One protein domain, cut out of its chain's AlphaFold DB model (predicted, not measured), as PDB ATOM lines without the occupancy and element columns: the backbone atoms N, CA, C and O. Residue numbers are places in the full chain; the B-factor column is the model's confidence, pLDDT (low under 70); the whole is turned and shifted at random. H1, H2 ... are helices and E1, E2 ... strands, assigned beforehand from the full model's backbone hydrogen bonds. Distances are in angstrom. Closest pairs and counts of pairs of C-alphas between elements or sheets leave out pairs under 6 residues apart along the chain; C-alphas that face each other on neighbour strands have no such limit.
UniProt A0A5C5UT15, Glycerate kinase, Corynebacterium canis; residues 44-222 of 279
ATOM      1  N   ALA A  44      19.773 -16.738 -42.557       92.88
ATOM      2  CA  ALA A  44      18.697 -17.614 -43.013       92.88
ATOM      3  C   ALA A  44      18.669 -17.757 -44.544       92.88
ATOM      4  O   ALA A  44      18.461 -18.854 -45.053       92.88
ATOM      5  N   SER A  45      18.945 -16.674 -45.283       89.69
ATOM      6  CA  SER A  45      18.935 -16.689 -46.753       89.69
ATOM      7  C   SER A  45      20.077 -17.476 -47.400       89.69
ATOM      8  O   SER A  45      19.987 -17.786 -48.583       89.69
ATOM      9  N   CYS A  46      21.125 -17.821 -46.646       88.31
ATOM     10  CA  CYS A  46      22.224 -18.650 -47.143       88.31
ATOM     11  C   CYS A  46      21.854 -20.141 -47.231       88.31
ATOM     12  O   CYS A  46      22.587 -20.918 -47.840       88.31
ATOM     13  N   PHE A  47      20.746 -20.559 -46.617       91.00
ATOM     14  CA  PHE A  47      20.321 -21.954 -46.582       91.00
ATOM     15  C   PHE A  47      19.225 -22.259 -47.601       91.00
ATOM     16  O   PHE A  47      18.440 -21.400 -48.002       91.00
ATOM     17  N   ASN A  48      19.155 -23.529 -47.999       89.19
ATOM     18  CA  ASN A  48      18.063 -24.029 -48.824       89.19
ATOM     19  C   ASN A  48      16.765 -24.097 -48.010       89.19
ATOM     20  O   ASN A  48      16.789 -24.373 -46.814       89.19
ATOM     21  N   GLY A  49      15.631 -23.907 -48.679       94.88
ATOM     22  CA  GLY A  49      14.315 -24.056 -48.069       94.88
ATOM     23  C   GLY A  49      13.281 -23.117 -48.673       94.88
ATOM     24  O   GLY A  49      13.551 -22.378 -49.621       94.88
ATOM     25  N   GLU A  50      12.077 -23.156 -48.118       97.06
ATOM     26  CA  GLU A  50      11.023 -22.196 -48.416       97.06
ATOM     27  C   GLU A  50      11.133 -20.980 -47.493       97.06
ATOM     28  O   GLU A  50      11.215 -21.110 -46.271       97.06
ATOM     29  N   THR A  51      11.109 -19.776 -48.069       97.94
ATOM     30  CA  THR A  51      10.938 -18.553 -47.282       97.94
ATOM     31  C   THR A  51       9.489 -18.457 -46.828       97.94
ATOM     32  O   THR A  51       8.574 -18.320 -47.643       97.94
ATOM     33  N   VAL A  52       9.284 -18.495 -45.518       98.38
ATOM     34  CA  VAL A  52       7.982 -18.309 -44.886       98.38
ATOM     35  C   VAL A  52       7.906 -16.889 -44.351       98.38
ATOM     36  O   VAL A  52       8.824 -16.423 -43.683       98.38
ATOM     37  N   VAL A  53       6.797 -16.210 -44.635       98.31
ATOM     38  CA  VAL A  53       6.546 -14.826 -44.230       98.31
ATOM     39  C   VAL A  53       5.269 -14.778 -43.397       98.31
ATOM     40  O   VAL A  53       4.251 -15.349 -43.796       98.31
ATOM     41  N   LEU A  54       5.314 -14.113 -42.244       98.00
ATOM     42  CA  LEU A  54       4.166 -13.973 -41.351       98.00
ATOM     43  C   LEU A  54       4.196 -12.671 -40.548       98.00
ATOM     44  O   LEU A  54       5.230 -12.030 -40.367       98.00
ATOM     45  N   GLN A  55       3.016 -12.297 -40.053       98.12
ATOM     46  CA  GLN A  55       2.846 -11.161 -39.155       98.12
ATOM     47  C   GLN A  55       3.373 -11.506 -37.762       98.12
ATOM     48  O   GLN A  55       3.079 -12.569 -37.214       98.12
ATOM     49  N   THR A  56       4.127 -10.581 -37.187       97.62
ATOM     50  CA  THR A  56       4.716 -10.682 -35.855       97.62
ATOM     51  C   THR A  56       4.885  -9.276 -35.263       97.62
ATOM     52  O   THR A  56       4.217  -8.332 -35.695       97.62
ATOM     53  N   VAL A  57       5.747  -9.117 -34.263       95.88
ATOM     54  CA  VAL A  57       6.131  -7.819 -33.706       95.88
ATOM     55  C   VAL A  57       7.632  -7.572 -33.824       95.88
ATOM     56  O   VAL A  57       8.425  -8.512 -33.833       95.88
ATOM     57  N   ASP A  58       8.010  -6.303 -33.932       94.25
ATOM     58  CA  ASP A  58       9.394  -5.860 -33.783       94.25
ATOM     59  C   ASP A  58       9.834  -5.924 -32.302       94.25
ATOM     60  O   ASP A  58       9.003  -6.190 -31.425       94.25
ATOM     61  N   PRO A  59      11.127  -5.704 -31.993       92.12
ATOM     62  CA  PRO A  59      11.613  -5.730 -30.615       92.12
ATOM     63  C   PRO A  59      10.903  -4.745 -29.676       92.12
ATOM     64  O   PRO A  59      10.897  -4.960 -28.470       92.12
ATOM     65  N   GLU A  60      10.294  -3.672 -30.188       92.12
ATOM     66  CA  GLU A  60       9.495  -2.705 -29.427       92.12
ATOM     67  C   GLU A  60       8.002  -3.065 -29.320       92.12
ATOM     68  O   GLU A  60       7.208  -2.263 -28.807       92.12
ATOM     69  N   GLY A  61       7.594  -4.240 -29.800       92.00
ATOM     70  CA  GLY A  61       6.218  -4.727 -29.739       92.00
ATOM     71  C   GLY A  61       5.287  -4.134 -30.803       92.00
ATOM     72  O   GLY A  61       4.065  -4.249 -30.686       92.00
ATOM     73  N   ARG A  62       5.815  -3.472 -31.838       94.50
ATOM     74  CA  ARG A  62       5.012  -2.924 -32.944       94.50
ATOM     75  C   ARG A  62       4.770  -4.004 -33.983       94.50
ATOM     76  O   ARG A  62       5.681  -4.743 -34.334       94.50
ATOM     77  N   LEU A  63       3.550  -4.066 -34.516       96.56
ATOM     78  CA  LEU A  63       3.211  -5.016 -35.575       96.56
ATOM     79  C   LEU A  63       4.107  -4.816 -36.799       96.56
ATOM     80  O   LEU A  63       4.242  -3.702 -37.305       96.56
ATOM     81  N   THR A  64       4.666  -5.918 -37.278       95.88
ATOM     82  CA  THR A  64       5.515  -5.967 -38.462       95.88
ATOM     83  C   THR A  64       5.345  -7.304 -39.173       95.88
ATOM     84  O   THR A  64       4.729  -8.240 -38.666       95.88
ATOM     85  N   GLU A  65       5.924  -7.399 -40.357       96.56
ATOM     86  CA  GLU A  65       6.145  -8.661 -41.042       96.56
ATOM     87  C   GLU A  65       7.591  -9.111 -40.822       96.56
ATOM     88  O   GLU A  65       8.505  -8.283 -40.780       96.56
ATOM     89  N   ALA A  66       7.793 -10.415 -40.669       96.25
ATOM     90  CA  ALA A  66       9.114 -11.023 -40.650       96.25
ATOM     91  C   ALA A  66       9.090 -12.358 -41.394       96.25
ATOM     92  O   ALA A  66       8.027 -12.926 -41.672       96.25
ATOM     93  N   SER A  67      10.279 -12.852 -41.721       96.94
ATOM     94  CA  SER A  67      10.451 -14.082 -42.477       96.94
ATOM     95  C   SER A  67      11.508 -14.988 -41.872       96.94
ATOM     96  O   SER A  67      12.434 -14.521 -41.214       96.94
ATOM     97  N   TYR A  68      11.400 -16.275 -42.170       98.19
ATOM     98  CA  TYR A  68      12.418 -17.278 -41.886       98.19
ATOM     99  C   TYR A  68      12.496 -18.285 -43.037       98.19
ATOM    100  O   TYR A  68      11.642 -18.276 -43.928       98.19
ATOM    101  N   VAL A  69      13.516 -19.142 -43.041       98.12
ATOM    102  CA  VAL A  69      13.652 -20.225 -44.027       98.12
ATOM    103  C   VAL A  69      13.340 -21.559 -43.362       98.12
ATOM    104  O   VAL A  69      13.896 -21.865 -42.311       98.12
ATOM    105  N   PHE A  70      12.459 -22.352 -43.968       98.56
ATOM    106  CA  PHE A  70      12.146 -23.715 -43.541       98.56
ATOM    107  C   PHE A  70      12.606 -24.723 -44.591       98.56
ATOM    108  O   PHE A  70      12.198 -24.646 -45.748       98.56
ATOM    109  N   ASP A  71      13.417 -25.695 -44.190       97.88
ATOM    110  CA  ASP A  71      13.807 -26.810 -45.044       97.88
ATOM    111  C   ASP A  71      13.028 -28.083 -44.660       97.88
ATOM    112  O   ASP A  71      13.356 -28.737 -43.663       97.88
ATOM    113  N   PRO A  72      12.019 -28.497 -45.452       96.81
ATOM    114  CA  PRO A  72      11.260 -29.711 -45.174       96.81
ATOM    115  C   PRO A  72      12.073 -30.998 -45.382       96.81
ATOM    116  O   PRO A  72      11.659 -32.050 -44.896       96.81
ATOM    117  N   ALA A  73      13.205 -30.956 -46.101       97.06
ATOM    118  CA  ALA A  73      14.046 -32.134 -46.315       97.06
ATOM    119  C   ALA A  73      14.857 -32.490 -45.063       97.06
ATOM    120  O   ALA A  73      15.064 -33.671 -44.776       97.06
ATOM    121  N   THR A  74      15.293 -31.477 -44.315       97.00
ATOM    122  CA  THR A  74      16.089 -31.635 -43.088       97.00
ATOM    123  C   THR A  74      15.293 -31.367 -41.809       97.00
ATOM    124  O   THR A  74      15.794 -31.654 -40.724       97.00
ATOM    125  N   LEU A  75      14.052 -30.874 -41.927       97.81
ATOM    126  CA  LEU A  75      13.201 -30.411 -40.820       97.81
ATOM    127  C   LEU A  75      13.860 -29.294 -39.995       97.81
ATOM    128  O   LEU A  75      13.657 -29.188 -38.782       97.81
ATOM    129  N   GLN A  76      14.651 -28.456 -40.667       98.25
ATOM    130  CA  GLN A  76      15.374 -27.341 -40.067       98.25
ATOM    131  C   GLN A  76      14.669 -26.021 -40.355       98.25
ATOM    132  O   GLN A  76      14.136 -25.811 -41.445       98.25
ATOM    133  N   ALA A  77      14.692 -25.114 -39.383       98.44
ATOM    134  CA  ALA A  77      14.284 -23.731 -39.586       98.44
ATOM    135  C   ALA A  77      15.433 -22.782 -39.252       98.44
ATOM    136  O   ALA A  77      16.030 -22.889 -38.183       98.44
ATOM    137  N   TYR A  78      15.706 -21.843 -40.152       97.56
ATOM    138  CA  TYR A  78      16.737 -20.821 -40.014       97.56
ATOM    139  C   TYR A  78      16.069 -19.468 -39.804       97.56
ATOM    140  O   TYR A  78      15.316 -19.000 -40.661       97.56
ATOM    141  N   ILE A  79      16.323 -18.857 -38.651       97.19
ATOM    142  CA  ILE A  79      15.663 -17.629 -38.214       97.19
ATOM    143  C   ILE A  79      16.736 -16.604 -37.855       97.19
ATOM    144  O   ILE A  79      17.547 -16.825 -36.954       97.19
ATOM    145  N   ASP A  80      16.694 -15.458 -38.527       93.88
ATOM    146  CA  ASP A  80      17.508 -14.305 -38.165       93.88
ATOM    147  C   ASP A  80      16.800 -13.521 -37.061       93.88
ATOM    148  O   ASP A  80      15.676 -13.040 -37.236       93.88
ATOM    149  N   VAL A  81      17.446 -13.385 -35.907       90.69
ATOM    150  CA  VAL A  81      16.922 -12.538 -34.838       90.69
ATOM    151  C   VAL A  81      17.087 -11.075 -35.241       90.69
ATOM    152  O   VAL A  81      18.138 -10.663 -35.730       90.69
ATOM    153  N   CYS A  82      16.048 -10.269 -35.012       81.69
ATOM    154  CA  CYS A  82      16.065  -8.854 -35.363       81.69
ATOM    155  C   CYS A  82      17.239  -8.108 -34.700       81.69
ATOM    156  O   CYS A  82      17.335  -8.021 -33.475       81.69
ATOM    157  N   ALA A  83      18.096  -7.518 -35.533       79.81
ATOM    158  CA  ALA A  83      19.221  -6.675 -35.131       79.81
ATOM    159  C   ALA A  83      18.921  -5.169 -35.289       79.81
ATOM    160  O   ALA A  83      19.831  -4.359 -35.449       79.81
ATOM    161  N   HIS A  84      17.643  -4.762 -35.300       79.00
ATOM    162  CA  HIS A  84      17.299  -3.341 -35.386       79.00
ATOM    163  C   HIS A  84      17.718  -2.606 -34.099       79.00
ATOM    164  O   HIS A  84      17.516  -3.149 -33.009       79.00
ATOM    165  N   PRO A  85      18.275  -1.382 -34.184       82.38
ATOM    166  CA  PRO A  85      18.579  -0.589 -33.001       82.38
ATOM    167  C   PRO A  85      17.323  -0.348 -32.163       82.38
ATOM    168  O   PRO A  85      16.382   0.300 -32.616       82.38
ATOM    169  N   CYS A  86      17.345  -0.845 -30.931       84.19
ATOM    170  CA  CYS A  86      16.232  -0.779 -29.993       84.19
ATOM    171  C   CYS A  86      16.705  -0.373 -28.595       84.19
ATOM    172  O   CYS A  86      17.893  -0.466 -28.282       84.19
ATOM    173  N   ASP A  87      15.776   0.034 -27.729       86.56
ATOM    174  CA  ASP A  87      16.062   0.222 -26.303       86.56
ATOM    175  C   ASP A  87      16.162  -1.149 -25.605       86.56
ATOM    176  O   ASP A  87      15.125  -1.783 -25.392       86.56
ATOM    177  N   PRO A  88      17.365  -1.607 -25.202       78.00
ATOM    178  CA  PRO A  88      17.560  -2.944 -24.639       78.00
ATOM    179  C   PRO A  88      16.810  -3.160 -23.321       78.00
ATOM    180  O   PRO A  88      16.578  -4.303 -22.929       78.00
ATOM    181  N   THR A  89      16.431  -2.083 -22.624       82.94
ATOM    182  CA  THR A  89      15.729  -2.184 -21.340       82.94
ATOM    183  C   THR A  89      14.284  -2.642 -21.502       82.94
ATOM    184  O   THR A  89      13.748  -3.302 -20.610       82.94
ATOM    185  N   ARG A  90      13.676  -2.317 -22.649       85.62
ATOM    186  CA  ARG A  90      12.254  -2.527 -22.944       85.62
ATOM    187  C   ARG A  90      12.006  -3.471 -24.109       85.62
ATOM    188  O   ARG A  90      10.881  -3.939 -24.244       85.62
ATOM    189  N   SER A  91      13.004  -3.693 -24.957       89.50
ATOM    190  CA  SER A  91      12.853  -4.555 -26.116       89.50
ATOM    191  C   SER A  91      12.925  -6.030 -25.748       89.50
ATOM    192  O   SER A  91      13.637  -6.420 -24.817       89.50
ATOM    193  N   ASP A  92      12.195  -6.856 -26.490       91.81
ATOM    194  CA  ASP A  92      12.129  -8.295 -26.260       91.81
ATOM    195  C   ASP A  92      12.179  -9.110 -27.559       91.81
ATOM    196  O   ASP A  92      12.274  -8.590 -28.671       91.81
ATOM    197  N   THR A  93      12.179 -10.427 -27.389       94.56
ATOM    198  CA  THR A  93      12.334 -11.413 -28.462       94.56
ATOM    199  C   THR A  93      11.030 -12.139 -28.800       94.56
ATOM    200  O   THR A  93      11.049 -13.176 -29.467       94.56
ATOM    201  N   PHE A  94       9.877 -11.607 -28.379       96.38
ATOM    202  CA  PHE A  94       8.569 -12.231 -28.595       96.38
ATOM    203  C   PHE A  94       8.305 -12.473 -30.076       96.38
ATOM    204  O   PHE A  94       7.873 -13.560 -30.462       96.38
ATOM    205  N   GLY A  95       8.642 -11.493 -30.918       96.56
ATOM    206  CA  GLY A  95       8.448 -11.600 -32.356       96.56
ATOM    207  C   GLY A  95       9.188 -12.784 -32.987       96.56
ATOM    208  O   GLY A  95       8.621 -13.490 -33.822       96.56
ATOM    209  N   THR A  96      10.412 -13.062 -32.527       96.62
ATOM    210  CA  THR A  96      11.197 -14.247 -32.912       96.62
ATOM    211  C   THR A  96      10.508 -15.534 -32.467       96.62
ATOM    212  O   THR A  96      10.430 -16.496 -33.228       96.62
ATOM    213  N   GLY A  97       9.962 -15.559 -31.249       97.50
ATOM    214  CA  GLY A  97       9.233 -16.712 -30.728       97.50
ATOM    215  C   GLY A  97       7.985 -17.074 -31.539       97.50
ATOM    216  O   GLY A  97       7.681 -18.257 -31.687       97.50
ATOM    217  N   VAL A  98       7.312 -16.088 -32.143       98.31
ATOM    218  CA  VAL A  98       6.211 -16.330 -33.094       98.31
ATOM    219  C   VAL A  98       6.706 -17.086 -34.333       98.31
ATOM    220  O   VAL A  98       6.054 -18.039 -34.759       98.31
ATOM    221  N   LEU A  99       7.870 -16.713 -34.881       98.44
ATOM    222  CA  LEU A  99       8.475 -17.414 -36.025       98.44
ATOM    223  C   LEU A  99       8.823 -18.862 -35.665       98.44
ATOM    224  O   LEU A  99       8.526 -19.778 -36.427       98.44
ATOM    225  N   ILE A 100       9.389 -19.077 -34.473       98.31
ATOM    226  CA  ILE A 100       9.718 -20.415 -33.960       98.31
ATOM    227  C   ILE A 100       8.454 -21.272 -33.824       98.31
ATOM    228  O   ILE A 100       8.438 -22.426 -34.253       98.31
ATOM    229  N   ALA A 101       7.382 -20.724 -33.246       98.19
ATOM    230  CA  ALA A 101       6.126 -21.448 -33.074       98.19
ATOM    231  C   ALA A 101       5.520 -21.881 -34.421       98.19
ATOM    232  O   ALA A 101       5.027 -23.008 -34.535       98.19
ATOM    233  N   ASP A 102       5.578 -21.018 -35.442       98.62
ATOM    234  CA  ASP A 102       5.139 -21.352 -36.801       98.62
ATOM    235  C   ASP A 102       6.029 -22.436 -37.429       98.62
ATOM    236  O   ASP A 102       5.510 -23.442 -37.911       98.62
ATOM    237  N   ALA A 103       7.355 -22.297 -37.340       98.50
ATOM    238  CA  ALA A 103       8.313 -23.269 -37.869       98.50
ATOM    239  C   ALA A 103       8.095 -24.678 -37.298       98.50
ATOM    240  O   ALA A 103       8.009 -25.665 -38.031       98.50
ATOM    241  N   VAL A 104       7.933 -24.776 -35.980       98.06
ATOM    242  CA  VAL A 104       7.660 -26.049 -35.299       98.06
ATOM    243  C   VAL A 104       6.294 -26.607 -35.696       98.06
ATOM    244  O   VAL A 104       6.152 -27.810 -35.900       98.06
ATOM    245  N   SER A 105       5.289 -25.747 -35.885       97.88
ATOM    246  CA  SER A 105       3.967 -26.169 -36.373       97.88
ATOM    247  C   SER A 105       4.016 -26.743 -37.796       97.88
ATOM    248  O   SER A 105       3.159 -27.551 -38.158       97.88
ATOM    249  N   ARG A 106       5.031 -26.378 -38.592       98.00
ATOM    250  CA  ARG A 106       5.330 -26.971 -39.911       98.00
ATOM    251  C   ARG A 106       6.154 -28.255 -39.840       98.00
ATOM    252  O   ARG A 106       6.356 -28.900 -40.865       98.00
ATOM    253  N   GLY A 107       6.586 -28.654 -38.646       97.81
ATOM    254  CA  GLY A 107       7.345 -29.876 -38.406       97.81
ATOM    255  C   GLY A 107       8.847 -29.669 -38.229       97.81
ATOM    256  O   GLY A 107       9.565 -30.666 -38.185       97.81
ATOM    257  N   ALA A 108       9.330 -28.425 -38.111       98.38
ATOM    258  CA  ALA A 108      10.723 -28.190 -37.750       98.38
ATOM    259  C   ALA A 108      11.025 -28.809 -36.376       98.38
ATOM    260  O   ALA A 108      10.298 -28.576 -35.409       98.38
ATOM    261  N   ASN A 109      12.099 -29.591 -36.295       97.19
ATOM    262  CA  ASN A 109      12.579 -30.192 -35.047       97.19
ATOM    263  C   ASN A 109      13.967 -29.683 -34.641       97.19
ATOM    264  O   ASN A 109      14.408 -29.962 -33.528       97.19
ATOM    265  N   ARG A 110      14.627 -28.918 -35.517       97.75
ATOM    266  CA  ARG A 110      15.874 -28.213 -35.238       97.75
ATOM    267  C   ARG A 110      15.740 -26.749 -35.649       97.75
ATOM    268  O   ARG A 110      15.404 -26.442 -36.793       97.75
ATOM    269  N   ILE A 111      16.012 -25.852 -34.710       97.94
ATOM    270  CA  ILE A 111      15.898 -24.404 -34.863       97.94
ATOM    271  C   ILE A 111      17.296 -23.794 -34.837       97.94
ATOM    272  O   ILE A 111      18.013 -23.899 -33.842       97.94
ATOM    273  N   ILE A 112      17.671 -23.136 -35.930       96.38
ATOM    274  CA  ILE A 112      18.924 -22.407 -36.077       96.38
ATOM    275  C   ILE A 112      18.604 -20.919 -35.941       96.38
ATOM    276  O   ILE A 112      17.928 -20.340 -36.792       96.38
ATOM    277  N   LEU A 113      19.083 -20.302 -34.866       94.31
ATOM    278  CA  LEU A 113      18.931 -18.879 -34.594       94.31
ATOM    279  C   LEU A 113      20.237 -18.149 -34.895       94.31
ATOM    280  O   LEU A 113      21.246 -18.372 -34.226       94.31
ATOM    281  N   ALA A 114      20.203 -17.237 -35.858       92.12
ATOM    282  CA  ALA A 114      21.282 -16.286 -36.079       92.12
ATOM    283  C   ALA A 114      21.114 -15.103 -35.120       92.12
ATOM    284  O   ALA A 114      20.133 -14.361 -35.181       92.12
ATOM    285  N   THR A 115      22.057 -14.969 -34.188       87.12
ATOM    286  CA  THR A 115      22.010 -14.024 -33.059       87.12
ATOM    287  C   THR A 115      23.100 -12.950 -33.122       87.12
ATOM    288  O   THR A 115      23.246 -12.161 -32.189       87.12
ATOM    289  N   GLY A 116      23.869 -12.883 -34.209       80.00
ATOM    290  CA  GLY A 116      24.873 -11.839 -34.425       80.00
ATOM    291  C   GLY A 116      24.248 -10.443 -34.525       80.00
ATOM    292  O   GLY A 116      23.238 -10.254 -35.204       80.00
ATOM    293  N   GLY A 117      24.849  -9.458 -33.851       74.50
ATOM    294  CA  GLY A 117      24.400  -8.059 -33.886       74.50
ATOM    295  C   GLY A 117      23.086  -7.746 -33.150       74.50
ATOM    296  O   GLY A 117      22.577  -6.636 -33.281       74.50
ATOM    297  N   VAL A 118      22.518  -8.681 -32.378       80.69
ATOM    298  CA  VAL A 118      21.235  -8.458 -31.684       80.69
ATOM    299  C   VAL A 118      21.356  -7.449 -30.537       80.69
ATOM    300  O   VAL A 118      22.299  -7.473 -29.742       80.69
ATOM    301  N   HIS A 119      20.357  -6.571 -30.423       80.75
ATOM    302  CA  HIS A 119      20.330  -5.510 -29.410       80.75
ATOM    303  C   HIS A 119      19.441  -5.827 -28.201       80.75
ATOM    304  O   HIS A 119      19.649  -5.244 -27.137       80.75
ATOM    305  N   THR A 120      18.485  -6.751 -28.327       83.25
ATOM    306  CA  THR A 120      17.595  -7.184 -27.237       83.25
ATOM    307  C   THR A 120      18.377  -7.812 -26.084       83.25
ATOM    308  O   THR A 120      19.313  -8.582 -26.316       83.25
ATOM    309  N   ARG A 121      17.978  -7.519 -24.839       84.56
ATOM    310  CA  ARG A 121      18.621  -8.026 -23.609       84.56
ATOM    311  C   ARG A 121      17.624  -8.653 -22.629       84.56
ATOM    312  O   ARG A 121      17.767  -8.538 -21.416       84.56
ATOM    313  N   ASP A 122      16.603  -9.316 -23.158       86.44
ATOM    314  CA  ASP A 122      15.480  -9.902 -22.413       86.44
ATOM    315  C   ASP A 122      15.732 -11.345 -21.938       86.44
ATOM    316  O   ASP A 122      14.800 -12.019 -21.502       86.44
ATOM    317  N   GLY A 123      16.955 -11.864 -22.084       84.62
ATOM    318  CA  GLY A 123      17.296 -13.245 -21.729       84.62
ATOM    319  C   GLY A 123      16.539 -14.311 -22.533       84.62
ATOM    320  O   GLY A 123      16.465 -15.456 -22.091       84.62
ATOM    321  N   GLY A 124      15.921 -13.956 -23.667       89.12
ATOM    322  CA  GLY A 124      15.046 -14.853 -24.427       89.12
ATOM    323  C   GLY A 124      13.650 -15.026 -23.820       89.12
ATOM    324  O   GLY A 124      12.899 -15.893 -24.265       89.12
ATOM    325  N   THR A 125      13.273 -14.234 -22.810       91.06
ATOM    326  CA  THR A 125      11.944 -14.335 -22.179       91.06
ATOM    327  C   THR A 125      10.809 -14.026 -23.147       91.06
ATOM    328  O   THR A 125       9.767 -14.669 -23.053       91.06
ATOM    329  N   GLY A 126      11.009 -13.139 -24.126       94.62
ATOM    330  CA  GLY A 126      10.049 -12.921 -25.204       94.62
ATOM    331  C   GLY A 126       9.768 -14.205 -25.990       94.62
ATOM    332  O   GLY A 126       8.605 -14.574 -26.158       94.62
ATOM    333  N   ILE A 127      10.814 -14.942 -26.391       96.06
ATOM    334  CA  ILE A 127      10.668 -16.266 -27.024       96.06
ATOM    335  C   ILE A 127       9.885 -17.213 -26.112       96.06
ATOM    336  O   ILE A 127       8.920 -17.823 -26.564       96.06
ATOM    337  N   LEU A 128      10.247 -17.309 -24.828       94.38
ATOM    338  CA  LEU A 128       9.536 -18.171 -23.872       94.38
ATOM    339  C   LEU A 128       8.038 -17.844 -23.812       94.38
ATOM    340  O   LEU A 128       7.207 -18.752 -23.859       94.38
ATOM    341  N   ILE A 129       7.699 -16.554 -23.752       95.81
ATOM    342  CA  ILE A 129       6.316 -16.068 -23.700       95.81
ATOM    343  C   ILE A 129       5.556 -16.426 -24.977       95.81
ATOM    344  O   ILE A 129       4.439 -16.939 -24.904       95.81
ATOM    345  N   ALA A 130       6.158 -16.223 -26.147       97.12
ATOM    346  CA  ALA A 130       5.555 -16.602 -27.425       97.12
ATOM    347  C   ALA A 130       5.338 -18.120 -27.549       97.12
ATOM    348  O   ALA A 130       4.364 -18.562 -28.157       97.12
ATOM    349  N   LEU A 131       6.206 -18.922 -26.923       97.00
ATOM    350  CA  LEU A 131       6.051 -20.372 -26.825       97.00
ATOM    351  C   LEU A 131       5.089 -20.802 -25.705       97.00
ATOM    352  O   LEU A 131       4.883 -21.996 -25.526       97.00
ATOM    353  N   GLY A 132       4.463 -19.877 -24.975       95.94
ATOM    354  CA  GLY A 132       3.424 -20.174 -23.987       95.94
ATOM    355  C   GLY A 132       3.919 -20.411 -22.558       95.94
ATOM    356  O   GLY A 132       3.117 -20.802 -21.706       95.94
ATOM    357  N   ALA A 133       5.199 -20.167 -22.271       95.00
ATOM    358  CA  ALA A 133       5.665 -20.023 -20.895       95.00
ATOM    359  C   ALA A 133       5.274 -18.646 -20.339       95.00
ATOM    360  O   ALA A 133       5.103 -17.684 -21.078       95.00
ATOM    361  N   GLN A 134       5.171 -18.517 -19.022       95.31
ATOM    362  CA  GLN A 134       4.845 -17.247 -18.384       95.31
ATOM    363  C   GLN A 134       5.802 -17.002 -17.217       95.31
ATOM    364  O   GLN A 134       5.636 -17.615 -16.163       95.31
ATOM    365  N   PRO A 135       6.803 -16.116 -17.363       93.00
ATOM    366  CA  PRO A 135       7.615 -15.692 -16.232       93.00
ATOM    367  C   PRO A 135       6.764 -14.860 -15.261       93.00
ATOM    368  O   PRO A 135       6.041 -13.946 -15.676       93.00
ATOM    369  N   LEU A 136       6.831 -15.208 -13.976       95.38
ATOM    370  CA  LEU A 136       6.023 -14.648 -12.896       95.38
ATOM    371  C   LEU A 136       6.904 -14.063 -11.790       95.38
ATOM    372  O   LEU A 136       7.947 -14.627 -11.450       95.38
ATOM    373  N   ASP A 137       6.441 -12.973 -11.188       95.25
ATOM    374  CA  ASP A 137       7.030 -12.385  -9.992       95.25
ATOM    375  C   ASP A 137       6.714 -13.189  -8.716       95.25
ATOM    376  O   ASP A 137       5.982 -14.183  -8.724       95.25
ATOM    377  N   ALA A 138       7.265 -12.757  -7.578       95.75
ATOM    378  CA  ALA A 138       7.046 -13.414  -6.286       95.75
ATOM    379  C   ALA A 138       5.585 -13.360  -5.794       95.75
ATOM    380  O   ALA A 138       5.217 -14.105  -4.883       95.75
ATOM    381  N   ALA A 139       4.759 -12.480  -6.365       96.88
ATOM    382  CA  ALA A 139       3.329 -12.385  -6.091       96.88
ATOM    383  C   ALA A 139       2.481 -13.223  -7.071       96.88
ATOM    384  O   ALA A 139       1.269 -13.325  -6.880       96.88
ATOM    385  N   GLY A 140       3.100 -13.852  -8.075       95.81
ATOM    386  CA  GLY A 140       2.433 -14.660  -9.094       95.81
ATOM    387  C   GLY A 140       1.883 -13.855 -10.273       95.81
ATOM    388  O   GLY A 140       1.030 -14.366 -10.998       95.81
ATOM    389  N   HIS A 141       2.327 -12.611 -10.478       96.50
ATOM    390  CA  HIS A 141       1.933 -11.796 -11.630       96.50
ATOM    391  C   HIS A 141       2.940 -11.917 -12.780       96.50
ATOM    392  O   HIS A 141       4.132 -12.068 -12.518       96.50
ATOM    393  N   PRO A 142       2.499 -11.798 -14.047       95.25
ATOM    394  CA  PRO A 142       3.397 -11.658 -15.191       95.25
ATOM    395  C   PRO A 142       4.438 -10.555 -14.987       95.25
ATOM    396  O   PRO A 142       4.079  -9.434 -14.620       95.25
ATOM    397  N   VAL A 143       5.708 -10.859 -15.258       91.94
ATOM    398  CA  VAL A 143       6.764  -9.833 -15.292       91.94
ATOM    399  C   VAL A 143       6.636  -8.963 -16.542       91.94
ATOM    400  O   VAL A 143       6.093  -9.394 -17.563       91.94
ATOM    401  N   GLU A 144       7.149  -7.735 -16.472       89.69
ATOM    402  CA  GLU A 144       7.219  -6.870 -17.649       89.69
ATOM    403  C   GLU A 144       8.182  -7.446 -18.703       89.69
ATOM    404  O   GLU A 144       9.200  -8.033 -18.332       89.69
ATOM    405  N   PRO A 145       7.905  -7.264 -20.007       86.94
ATOM    406  CA  PRO A 145       8.841  -7.666 -21.048       86.94
ATOM    407  C   PRO A 145      10.151  -6.866 -21.014       86.94
ATOM    408  O   PRO A 145      10.221  -5.758 -20.466       86.94
ATOM    409  N   GLY A 146      11.178  -7.433 -21.645       85.06
ATOM    410  CA  GLY A 146      12.506  -6.839 -21.756       85.06
ATOM    411  C   GLY A 146      13.409  -7.084 -20.546       85.06
ATOM    412  O   GLY A 146      13.058  -7.772 -19.585       85.06
ATOM    413  N   GLN A 147      14.613  -6.508 -20.592       85.94
ATOM    414  CA  GLN A 147      15.645  -6.704 -19.567       85.94
ATOM    415  C   GLN A 147      15.163  -6.340 -18.155       85.94
ATOM    416  O   GLN A 147      15.539  -6.990 -17.179       85.94
ATOM    417  N   GLN A 148      14.326  -5.305 -18.037       85.12
ATOM    418  CA  GLN A 148      13.825  -4.807 -16.753       85.12
ATOM    419  C   GLN A 148      13.035  -5.856 -15.955       85.12
ATOM    420  O   GLN A 148      13.075  -5.847 -14.726       85.12
ATOM    421  N   GLY A 149      12.355  -6.787 -16.632       85.50
ATOM    422  CA  GLY A 149      11.562  -7.827 -15.979       85.50
ATOM    423  C   GLY A 149      12.400  -8.950 -15.378       85.50
ATOM    424  O   GLY A 149      11.952  -9.604 -14.436       85.50
ATOM    425  N   LEU A 150      13.626  -9.155 -15.872       85.44
ATOM    426  CA  LEU A 150      14.463 -10.307 -15.517       85.44
ATOM    427  C   LEU A 150      14.736 -10.406 -14.016       85.44
ATOM    428  O   LEU A 150      14.628 -11.485 -13.438       85.44
ATOM    429  N   ALA A 151      15.036  -9.277 -13.370       86.81
ATOM    430  CA  ALA A 151      15.338  -9.226 -11.938       86.81
ATOM    431  C   ALA A 151      14.133  -9.571 -11.043       86.81
ATOM    432  O   ALA A 151      14.300  -9.822  -9.851       86.81
ATOM    433  N   HIS A 152      12.923  -9.563 -11.606       89.12
ATOM    434  CA  HIS A 152      11.683  -9.817 -10.884       89.12
ATOM    435  C   HIS A 152      11.170 -11.249 -11.053       89.12
ATOM    436  O   HIS A 152      10.240 -11.623 -10.343       89.12
ATOM    437  N   ILE A 153      11.765 -12.055 -11.939       88.75
ATOM    438  CA  ILE A 153      11.331 -13.435 -12.181       88.75
ATOM    439  C   ILE A 153      11.595 -14.285 -10.933       88.75
ATOM    440  O   ILE A 153      12.737 -14.505 -10.536       88.75
ATOM    441  N   ALA A 154      10.523 -14.800 -10.333       89.88
ATOM    442  CA  ALA A 154      10.570 -15.747  -9.221       89.88
ATOM    443  C   ALA A 154      10.254 -17.183  -9.664       89.88
ATOM    444  O   ALA A 154      10.728 -18.141  -9.057       89.88
ATOM    445  N   SER A 155       9.440 -17.344 -10.710       89.94
ATOM    446  CA  SER A 155       9.090 -18.645 -11.289       89.94
ATOM    447  C   SER A 155       8.675 -18.497 -12.752       89.94
ATOM    448  O   SER A 155       8.430 -17.385 -13.217       89.94
ATOM    449  N   ILE A 156       8.601 -19.606 -13.487       92.12
ATOM    450  CA  ILE A 156       8.078 -19.639 -14.857       92.12
ATOM    451  C   ILE A 156       6.990 -20.714 -14.911       92.12
ATOM    452  O   ILE A 156       7.269 -21.887 -14.666       92.12
ATOM    453  N   ASP A 157       5.756 -20.313 -15.212       93.56
ATOM    454  CA  ASP A 157       4.643 -21.234 -15.453       93.56
ATOM    455  C   ASP A 157       4.742 -21.801 -16.876       93.56
ATOM    456  O   ASP A 157       4.853 -21.061 -17.853       93.56
ATOM    457  N   THR A 158       4.715 -23.127 -16.990       94.69
ATOM    458  CA  THR A 158       4.846 -23.875 -18.246       94.69
ATOM    459  C   THR A 158       3.564 -24.600 -18.645       94.69
ATOM    460  O   THR A 158       3.569 -25.381 -19.594       94.69
ATOM    461  N   ALA A 159       2.434 -24.338 -17.980       94.69
ATOM    462  CA  ALA A 159       1.178 -25.052 -18.217       94.69
ATOM    463  C   ALA A 159       0.659 -24.954 -19.665       94.69
ATOM    464  O   ALA A 159      -0.103 -25.817 -20.103       94.69
ATOM    465  N   LYS A 160       1.049 -23.908 -20.402       95.88
ATOM    466  CA  LYS A 160       0.686 -23.685 -21.813       95.88
ATOM    467  C   LYS A 160       1.879 -23.761 -22.763       95.88
ATOM    468  O   LYS A 160       1.753 -23.352 -23.915       95.88
ATOM    469  N   LEU A 161       3.015 -24.268 -22.288       96.06
ATOM    470  CA  LEU A 161       4.226 -24.361 -23.083       96.06
ATOM    471  C   LEU A 161       3.975 -25.204 -24.340       96.06
ATOM    472  O   LEU A 161       3.424 -26.306 -24.281       96.06
ATOM    473  N   ASN A 162       4.418 -24.691 -25.479       95.62
ATOM    474  CA  ASN A 162       4.519 -25.411 -26.734       95.62
ATOM    475  C   ASN A 162       5.625 -26.465 -26.591       95.62
ATOM    476  O   ASN A 162       6.790 -26.210 -26.890       95.62
ATOM    477  N   VAL A 163       5.251 -27.643 -26.083       94.38
ATOM    478  CA  VAL A 163       6.181 -28.746 -25.799       94.38
ATOM    479  C   VAL A 163       6.999 -29.152 -27.032       94.38
ATOM    480  O   VAL A 163       8.211 -29.276 -26.888       94.38
ATOM    481  N   PRO A 164       6.421 -29.294 -28.248       94.50
ATOM    482  CA  PRO A 164       7.220 -29.541 -29.447       94.50
ATOM    483  C   PRO A 164       8.336 -28.517 -29.674       94.50
ATOM    484  O   PRO A 164       9.449 -28.907 -30.004       94.50
ATOM    485  N   ALA A 165       8.066 -27.225 -29.456       93.62
ATOM    486  CA  ALA A 165       9.085 -26.191 -29.608       93.62
ATOM    487  C   ALA A 165      10.126 -26.259 -28.488       93.62
ATOM    488  O   ALA A 165      11.317 -26.125 -28.743       93.62
ATOM    489  N   ALA A 166       9.692 -26.514 -27.254       90.25
ATOM    490  CA  ALA A 166      10.588 -26.648 -26.111       90.25
ATOM    491  C   ALA A 166      11.558 -27.837 -26.244       90.25
ATOM    492  O   ALA A 166      12.690 -27.739 -25.782       90.25
ATOM    493  N   CYS A 167      11.128 -28.925 -26.893       92.56
ATOM    494  CA  CYS A 167      11.931 -30.125 -27.148       92.56
ATOM    495  C   CYS A 167      12.706 -30.102 -28.476       92.56
ATOM    496  O   CYS A 167      13.296 -31.120 -28.848       92.56
ATOM    497  N   ALA A 168      12.654 -29.002 -29.232       94.31
ATOM    498  CA  ALA A 168      13.442 -28.875 -30.450       94.31
ATOM    499  C   ALA A 168      14.942 -28.882 -30.125       94.31
ATOM    500  O   ALA A 168      15.364 -28.528 -29.025       94.31
ATOM    501  N   GLU A 169      15.754 -29.259 -31.102       95.31
ATOM    502  CA  GLU A 169      17.191 -29.041 -31.033       95.31
ATOM    503  C   GLU A 169      17.507 -27.592 -31.407       95.31
ATOM    504  O   GLU A 169      17.026 -27.080 -32.418       95.31
ATOM    505  N   TRP A 170      18.328 -26.924 -30.608       93.50
ATOM    506  CA  TRP A 170      18.615 -25.506 -30.758       93.50
ATOM    507  C   TRP A 170      20.059 -25.289 -31.173       93.50
ATOM    508  O   TRP A 170      20.983 -25.781 -30.532       93.50
ATOM    509  N   VAL A 171      20.264 -24.491 -32.214       93.12
ATOM    510  CA  VAL A 171      21.583 -24.017 -32.629       93.12
ATOM    511  C   VAL A 171      21.566 -22.497 -32.620       93.12
ATOM    512  O   VAL A 171      20.816 -21.880 -33.367       93.12
ATOM    513  N   LEU A 172      22.381 -21.879 -31.775       90.50
ATOM    514  CA  LEU A 172      22.570 -20.435 -31.732       90.50
ATOM    515  C   LEU A 172      23.881 -20.112 -32.435       90.50
ATOM    516  O   LEU A 172      24.960 -20.421 -31.927       90.50
ATOM    517  N   LEU A 173      23.780 -19.474 -33.596       89.25
ATOM    518  CA  LEU A 173      24.921 -18.894 -34.289       89.25
ATOM    519  C   LEU A 173      25.170 -17.517 -33.685       89.25
ATOM    520  O   LEU A 173      24.337 -16.614 -33.807       89.25
ATOM    521  N   ILE A 174      26.279 -17.378 -32.968       82.88
ATOM    522  CA  ILE A 174      26.658 -16.117 -32.327       82.88
ATOM    523  C   ILE A 174      27.556 -15.290 -33.236       82.88
ATOM    524  O   ILE A 174      28.108 -15.792 -34.220       82.88
ATOM    525  N   ASP A 175      27.700 -14.019 -32.868       72.00
ATOM    526  CA  ASP A 175      28.584 -13.080 -33.544       72.00
ATOM    527  C   ASP A 175      29.987 -13.677 -33.737       72.00
ATOM    528  O   ASP A 175      30.613 -14.185 -32.804       72.00
ATOM    529  N   ALA A 176      30.454 -13.588 -34.977       59.00
ATOM    530  CA  ALA A 176      31.740 -14.029 -35.495       59.00
ATOM    531  C   ALA A 176      32.956 -13.665 -34.622       59.00
ATOM    532  O   ALA A 176      33.956 -14.388 -34.627       59.00
ATOM    533  N   ALA A 177      32.884 -12.549 -33.891       54.31
ATOM    534  CA  ALA A 177      33.964 -12.102 -33.016       54.31
ATOM    535  C   ALA A 177      34.173 -13.008 -31.787       54.31
ATOM    536  O   ALA A 177      35.256 -13.000 -31.204       54.31
ATOM    537  N   LEU A 178      33.169 -13.798 -31.394       55.44
ATOM    538  CA  LEU A 178      33.239 -14.691 -30.238       55.44
ATOM    539  C   LEU A 178      33.687 -16.090 -30.673       55.44
ATOM    540  O   LEU A 178      32.918 -16.878 -31.221       55.44
ATOM    541  N   GLN A 179      34.950 -16.404 -30.403       53.50
ATOM    542  CA  GLN A 179      35.532 -17.723 -30.660       53.50
ATOM    543  C   GLN A 179      35.284 -18.670 -29.474       53.50
ATOM    544  O   GLN A 179      35.307 -18.201 -28.339       53.50
ATOM    545  N   PRO A 180      35.155 -19.999 -29.665       52.94
ATOM    546  CA  PRO A 180      34.991 -20.954 -28.561       52.94
ATOM    547  C   PRO A 180      36.077 -20.877 -27.476       52.94
ATOM    548  O   PRO A 180      35.833 -21.193 -26.315       52.94
ATOM    549  N   ALA A 181      37.287 -20.455 -27.858       52.53
ATOM    550  CA  ALA A 181      38.413 -20.256 -26.950       52.53
ATOM    551  C   ALA A 181      38.370 -18.919 -26.183       52.53
ATOM    552  O   ALA A 181      39.163 -18.726 -25.258       52.53
ATOM    553  N   ASP A 182      37.489 -17.991 -26.563       51.66
ATOM    554  CA  ASP A 182      37.330 -16.703 -25.896       51.66
ATOM    555  C   ASP A 182      36.693 -16.914 -24.507       51.66
ATOM    556  O   ASP A 182      35.624 -17.521 -24.398       51.66
ATOM    557  N   PRO A 183      37.288 -16.397 -23.418       51.28
ATOM    558  CA  PRO A 183      36.629 -16.358 -22.115       51.28
ATOM    559  C   PRO A 183      35.220 -15.743 -22.151       51.28
ATOM    560  O   PRO A 183      34.373 -16.132 -21.352       51.28
ATOM    561  N   ALA A 184      34.940 -14.827 -23.084       49.69
ATOM    562  CA  ALA A 184      33.615 -14.264 -23.324       49.69
ATOM    563  C   ALA A 184      32.628 -15.280 -23.922       49.69
ATOM    564  O   ALA A 184      31.442 -15.207 -23.619       49.69
ATOM    565  N   PHE A 185      33.092 -16.259 -24.704       49.47
ATOM    566  CA  PHE A 185      32.276 -17.385 -25.170       49.47
ATOM    567  C   PHE A 185      31.908 -18.308 -24.009       49.47
ATOM    568  O   PHE A 185      30.743 -18.671 -23.846       49.47
ATOM    569  N   ALA A 186      32.876 -18.622 -23.143       47.31
ATOM    570  CA  ALA A 186      32.611 -19.366 -21.916       47.31
ATOM    571  C   ALA A 186      31.655 -18.598 -20.989       47.31
ATOM    572  O   ALA A 186      30.718 -19.196 -20.494       47.31
ATOM    573  N   ALA A 187      31.810 -17.281 -20.824       44.00
ATOM    574  CA  ALA A 187      30.896 -16.432 -20.046       44.00
ATOM    575  C   ALA A 187      29.516 -16.220 -20.707       44.00
ATOM    576  O   ALA A 187      28.546 -15.879 -20.035       44.00
ATOM    577  N   PHE A 188      29.407 -16.416 -22.023       47.25
ATOM    578  CA  PHE A 188      28.126 -16.482 -22.727       47.25
ATOM    579  C   PHE A 188      27.427 -17.827 -22.470       47.25
ATOM    580  O   PHE A 188      26.205 -17.871 -22.337       47.25
ATOM    581  N   CYS A 189      28.199 -18.911 -22.353       43.72
ATOM    582  CA  CYS A 189      27.708 -20.237 -21.970       43.72
ATOM    583  C   CYS A 189      27.445 -20.367 -20.453       43.72
ATOM    584  O   CYS A 189      26.580 -21.141 -20.046       43.72
ATOM    585  N   ASP A 190      28.169 -19.603 -19.628       40.44
ATOM    586  CA  ASP A 190      28.172 -19.646 -18.166       40.44
ATOM    587  C   ASP A 190      27.629 -18.314 -17.621       40.44
ATOM    588  O   ASP A 190      28.327 -17.322 -17.432       40.44
ATOM    589  N   VAL A 191      26.311 -18.316 -17.462       51.53
ATOM    590  CA  VAL A 191      25.388 -17.234 -17.105       51.53
ATOM    591  C   VAL A 191      25.786 -16.519 -15.804       51.53
ATOM    592  O   VAL A 191      25.546 -17.050 -14.716       51.53
ATOM    593  N   PRO A 192      26.323 -15.286 -15.864       33.12
ATOM    594  CA  PRO A 192      25.586 -14.198 -15.203       33.12
ATOM    595  C   PRO A 192      25.516 -12.872 -15.981       33.12
ATOM    596  O   PRO A 192      24.612 -12.088 -15.711       33.12
ATOM    597  N   ASP A 193      26.388 -12.633 -16.969       33.59
ATOM    598  CA  ASP A 193      26.493 -11.320 -17.642       33.59
ATOM    599  C   ASP A 193      26.234 -11.373 -19.167       33.59
ATOM    600  O   ASP A 193      26.090 -10.340 -19.831       33.59
ATOM    601  N   GLY A 194      26.083 -12.579 -19.730       42.09
ATOM    602  CA  GLY A 194      25.593 -12.814 -21.090       42.09
ATOM    603  C   GLY A 194      24.068 -12.697 -21.169       42.09
ATOM    604  O   GLY A 194      23.367 -13.697 -21.251       42.09
ATOM    605  N   LEU A 195      23.541 -11.471 -21.125       48.28
ATOM    606  CA  LEU A 195      22.104 -11.127 -21.180       48.28
ATOM    607  C   LEU A 195      21.441 -11.401 -22.555       48.28
ATOM    608  O   LEU A 195      20.702 -10.563 -23.068       48.28
ATOM    609  N   GLY A 196      21.755 -12.523 -23.204       63.94
ATOM    610  CA  GLY A 196      21.283 -12.881 -24.543       63.94
ATOM    611  C   GLY A 196      20.188 -13.950 -24.546       63.94
ATOM    612  O   GLY A 196      19.860 -14.552 -23.525       63.94
ATOM    613  N   ILE A 197      19.654 -14.228 -25.733       71.88
ATOM    614  CA  ILE A 197      18.599 -15.228 -25.999       71.88
ATOM    615  C   ILE A 197      18.929 -16.636 -25.472       71.88
ATOM    616  O   ILE A 197      18.024 -17.394 -25.120       71.88
ATOM    617  N   GLY A 198      20.218 -16.978 -25.369       74.19
ATOM    618  CA  GLY A 198      20.680 -18.288 -24.910       74.19
ATOM    619  C   GLY A 198      20.191 -18.683 -23.515       74.19
ATOM    620  O   GLY A 198      19.981 -19.868 -23.279       74.19
ATOM    621  N   LEU A 199      19.927 -17.727 -22.615       75.50
ATOM    622  CA  LEU A 199      19.483 -18.023 -21.246       75.50
ATOM    623  C   LEU A 199      18.149 -18.768 -21.210       75.50
ATOM    624  O   LEU A 199      18.049 -19.833 -20.599       75.50
ATOM    625  N   GLY A 200      17.137 -18.230 -21.889       81.19
ATOM    626  CA  GLY A 200      15.815 -18.841 -21.968       81.19
ATOM    627  C   GLY A 200      15.846 -20.197 -22.670       81.19
ATOM    628  O   GLY A 200      15.203 -21.136 -22.209       81.19
ATOM    629  N   ILE A 201      16.639 -20.330 -23.736       85.19
ATOM    630  CA  ILE A 201      16.743 -21.581 -24.505       85.19
ATOM    631  C   ILE A 201      17.452 -22.678 -23.701       85.19
ATOM    632  O   ILE A 201      16.957 -23.802 -23.615       85.19
ATOM    633  N   VAL A 202      18.566 -22.357 -23.038       82.94
ATOM    634  CA  VAL A 202      19.258 -23.293 -22.137       82.94
ATOM    635  C   VAL A 202      18.351 -23.693 -20.974       82.94
ATOM    636  O   VAL A 202      18.317 -24.864 -20.592       82.94
ATOM    637  N   TRP A 203      17.590 -22.746 -20.420       84.50
ATOM    638  CA  TRP A 203      16.598 -23.048 -19.393       84.50
ATOM    639  C   TRP A 203      15.524 -24.020 -19.905       84.50
ATOM    640  O   TRP A 203      15.256 -25.005 -19.219       84.50
ATOM    641  N   LEU A 204      14.968 -23.804 -21.106       82.75
ATOM    642  CA  LEU A 204      13.997 -24.721 -21.722       82.75
ATOM    643  C   LEU A 204      14.564 -26.132 -21.859       82.75
ATOM    644  O   LEU A 204      13.908 -27.083 -21.437       82.75
ATOM    645  N   SER A 205      15.788 -26.260 -22.381       82.88
ATOM    646  CA  SER A 205      16.445 -27.562 -22.530       82.88
ATOM    647  C   SER A 205      16.561 -28.278 -21.190       82.88
ATOM    648  O   SER A 205      16.122 -29.418 -21.070       82.88
ATOM    649  N   LYS A 206      17.034 -27.587 -20.144       82.25
ATOM    650  CA  LYS A 206      17.122 -28.174 -18.798       82.25
ATOM    651  C   LYS A 206      15.760 -28.604 -18.262       82.25
ATOM    652  O   LYS A 206      15.674 -29.628 -17.599       82.25
ATOM    653  N   GLN A 207      14.694 -27.847 -18.532       82.94
ATOM    654  CA  GLN A 207      13.351 -28.229 -18.087       82.94
ATOM    655  C   GLN A 207      12.811 -29.461 -18.820       82.94
ATOM    656  O   GLN A 207      12.103 -30.258 -18.208       82.94
ATOM    657  N   MET A 208      13.090 -29.600 -20.117       86.06
ATOM    658  CA  MET A 208      12.516 -30.668 -20.945       86.06
ATOM    659  C   MET A 208      13.357 -31.947 -20.958       86.06
ATOM    660  O   MET A 208      12.793 -33.038 -21.028       86.06
ATOM    661  N   HIS A 209      14.681 -31.816 -20.880       83.75
ATOM    662  CA  HIS A 209      15.636 -32.907 -21.083       83.75
ATOM    663  C   HIS A 209      16.478 -33.234 -19.842       83.75
ATOM    664  O   HIS A 209      17.141 -34.261 -19.832       83.75
ATOM    665  N   ASP A 210      16.432 -32.405 -18.789       83.56
ATOM    666  CA  ASP A 210      17.331 -32.485 -17.618       83.56
ATOM    667  C   ASP A 210      18.824 -32.263 -17.967       83.56
ATOM    668  O   ASP A 210      19.714 -32.482 -17.146       83.56
ATOM    669  N   ASP A 211      19.109 -31.760 -19.177       81.88
ATOM    670  CA  ASP A 211      20.448 -31.420 -19.664       81.88
ATOM    671  C   ASP A 211      20.436 -30.259 -20.688       81.88
ATOM    672  O   ASP A 211      19.415 -29.610 -20.939       81.88
ATOM    673  N   THR A 212      21.612 -29.952 -21.242       77.69
ATOM    674  CA  THR A 212      21.816 -28.924 -22.275       77.69
ATOM    675  C   THR A 212      22.389 -29.491 -23.572       77.69
ATOM    676  O   THR A 212      22.892 -28.723 -24.388       77.69
ATOM    677  N   GLU A 213      22.366 -30.812 -23.774       83.00
ATOM    678  CA  GLU A 213      22.948 -31.452 -24.966       83.00
ATOM    679  C   GLU A 213      22.183 -31.085 -26.245       83.00
ATOM    680  O   GLU A 213      22.744 -31.135 -27.334       83.00
ATOM    681  N   HIS A 214      20.933 -30.640 -26.098       85.94
ATOM    682  CA  HIS A 214      20.061 -30.177 -27.177       85.94
ATOM    683  C   HIS A 214      20.250 -28.698 -27.549       85.94
ATOM    684  O   HIS A 214      19.491 -28.176 -28.366       85.94
ATOM    685  N   VAL A 215      21.222 -28.004 -26.945       87.50
ATOM    686  CA  VAL A 215      21.518 -26.594 -27.231       87.50
ATOM    687  C   VAL A 215      22.980 -26.442 -27.621       87.50
ATOM    688  O   VAL A 215      23.889 -26.656 -26.820       87.50
ATOM    689  N   HIS A 216      23.206 -26.002 -28.851       87.81
ATOM    690  CA  HIS A 216      24.526 -25.763 -29.413       87.81
ATOM    691  C   HIS A 216      24.722 -24.270 -29.631       87.81
ATOM    692  O   HIS A 216      24.023 -23.656 -30.430       87.81
ATOM    693  N   ILE A 217      25.684 -23.675 -28.937       85.19
ATOM    694  CA  ILE A 217      26.107 -22.294 -29.177       85.19
ATOM    695  C   ILE A 217      27.386 -22.377 -29.998       85.19
ATOM    696  O   ILE A 217      28.354 -22.982 -29.543       85.19
ATOM    697  N   LEU A 218      27.379 -21.835 -31.215       86.50
ATOM    698  CA  LEU A 218      28.459 -22.022 -32.184       86.50
ATOM    699  C   LEU A 218      28.884 -20.688 -32.820       86.50
ATOM    700  O   LEU A 218      28.029 -19.836 -33.079       86.50
ATOM    701  N   PRO A 219      30.183 -20.498 -33.122       85.81
ATOM    702  CA  PRO A 219      30.667 -19.322 -33.842       85.81
ATOM    703  C   PRO A 219      30.072 -19.279 -35.256       85.81
ATOM    704  O   PRO A 219      30.261 -20.211 -36.041       85.81
ATOM    705  N   GLY A 220      29.362 -18.199 -35.599       87.94
ATOM    706  CA  GLY A 220      28.574 -18.120 -36.832       87.94
ATOM    707  C   GLY A 220      29.394 -18.310 -38.109       87.94
ATOM    708  O   GLY A 220      29.108 -19.216 -38.889       87.94
ATOM    709  N   ALA A 221      30.444 -17.505 -38.303       88.75
ATOM    710  CA  ALA A 221      31.272 -17.554 -39.514       88.75
ATOM    711  C   ALA A 221      31.917 -18.932 -39.743       88.75
ATOM    712  O   ALA A 221      31.790 -19.497 -40.827       88.75
ATOM    713  N   GLN A 222      32.557 -19.503 -38.718       90.75
ATOM    714  CA  GLN A 222      33.183 -20.823 -38.826       90.75
ATOM    715  C   GLN A 222      32.145 -21.902 -39.151       90.75
ATOM    716  O   GLN A 222      32.338 -22.672 -40.089       90.75
TER     717      GLN A 222
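This is residues 44 to 222 of the 279 residues of the protein "Glycerate kinase" of Corynebacterium canis (UniProt A0A5C5UT15). A strongly twisted wall of six strands curls round helix H1, and H6 packs on the same face of the wall near its other edge. H2 and H4 each touch both helices, and beyond H2 lies a small two-stranded sheet, E5 and E6. The 179 printed residues hold six named helices and eight named strands in the order E1 E2 E3 H1 E4 H2 E5 H3 E6 H4 E7 H5 H6 E8, with 89 residues in these elements, of mixed class. The large sheet, E1 E2 E3 E4 E7 E8, is mixed; E5 and E6 are antiparallel. The whole is compact and rounded, with a radius of gyration of the C-alphas of 15.2 A and spans of 46 by 37 by 35 A.

E1, residues 50 to 57, begins at C-alpha 50 (11.023, -22.196, -48.416), bends by 50 degrees at residue 54 and spans 21.1 A. E2, residues 63 to 71, spans 26.0 A; E3 is residues 76 to 80. H1, residues 94 to 105, spans 16.6 A. E4, 110 to 114, H2, 125 to 130, E5, 134 to 136, H3, 147 to 150, E6, 155 to 157, and H4, 163 to 166, follow. E7, 169 to 174, spans 16.1 A. H5 is residues 183 to 189; H6, 198 to 209, spans 15.9 A. E8, 215 to 219, ends at C-alpha 219 (30.667, -19.322, -33.842).

E1 E2 E3 form a meander, each strand the antiparallel neighbour of the one before, in two hairpins; N 52 and O 68 are 2.9 A apart, N 78 and O 69 2.8 A. E3 H1 E4 and E7 H5 H6 E8 are strand-helix-strand units, parallel neighbour strands with helices between, both with right-handed crossovers; N 112 and O 77 are 2.8 A apart, N 216 and O 170 2.8 A. E4 and E7 are parallel, with N 113 and O 171 2.8 A apart. H1 and H6 on one face make two layers, helices over a sheet; H6 has a height over the sheet of 9.2 A. H1 touches H2, closest C-alphas Phe 94 and Gly 126, 3.8 A, at a steep tilt of 47 degrees. H5 only grazes the sheet with residues 185 to 189. Every O i to N i+4 pair is within hydrogen-bond range in H1, H2, H5 and H6; H3 and H4 are too short for one.

The C-alphas farthest apart, of Asn 48 and Ala 139, are 46.7 A apart. The printed part has no cut; the link E3 to H1 is long. Residues 176 to 196 are under 70 in pLDDT.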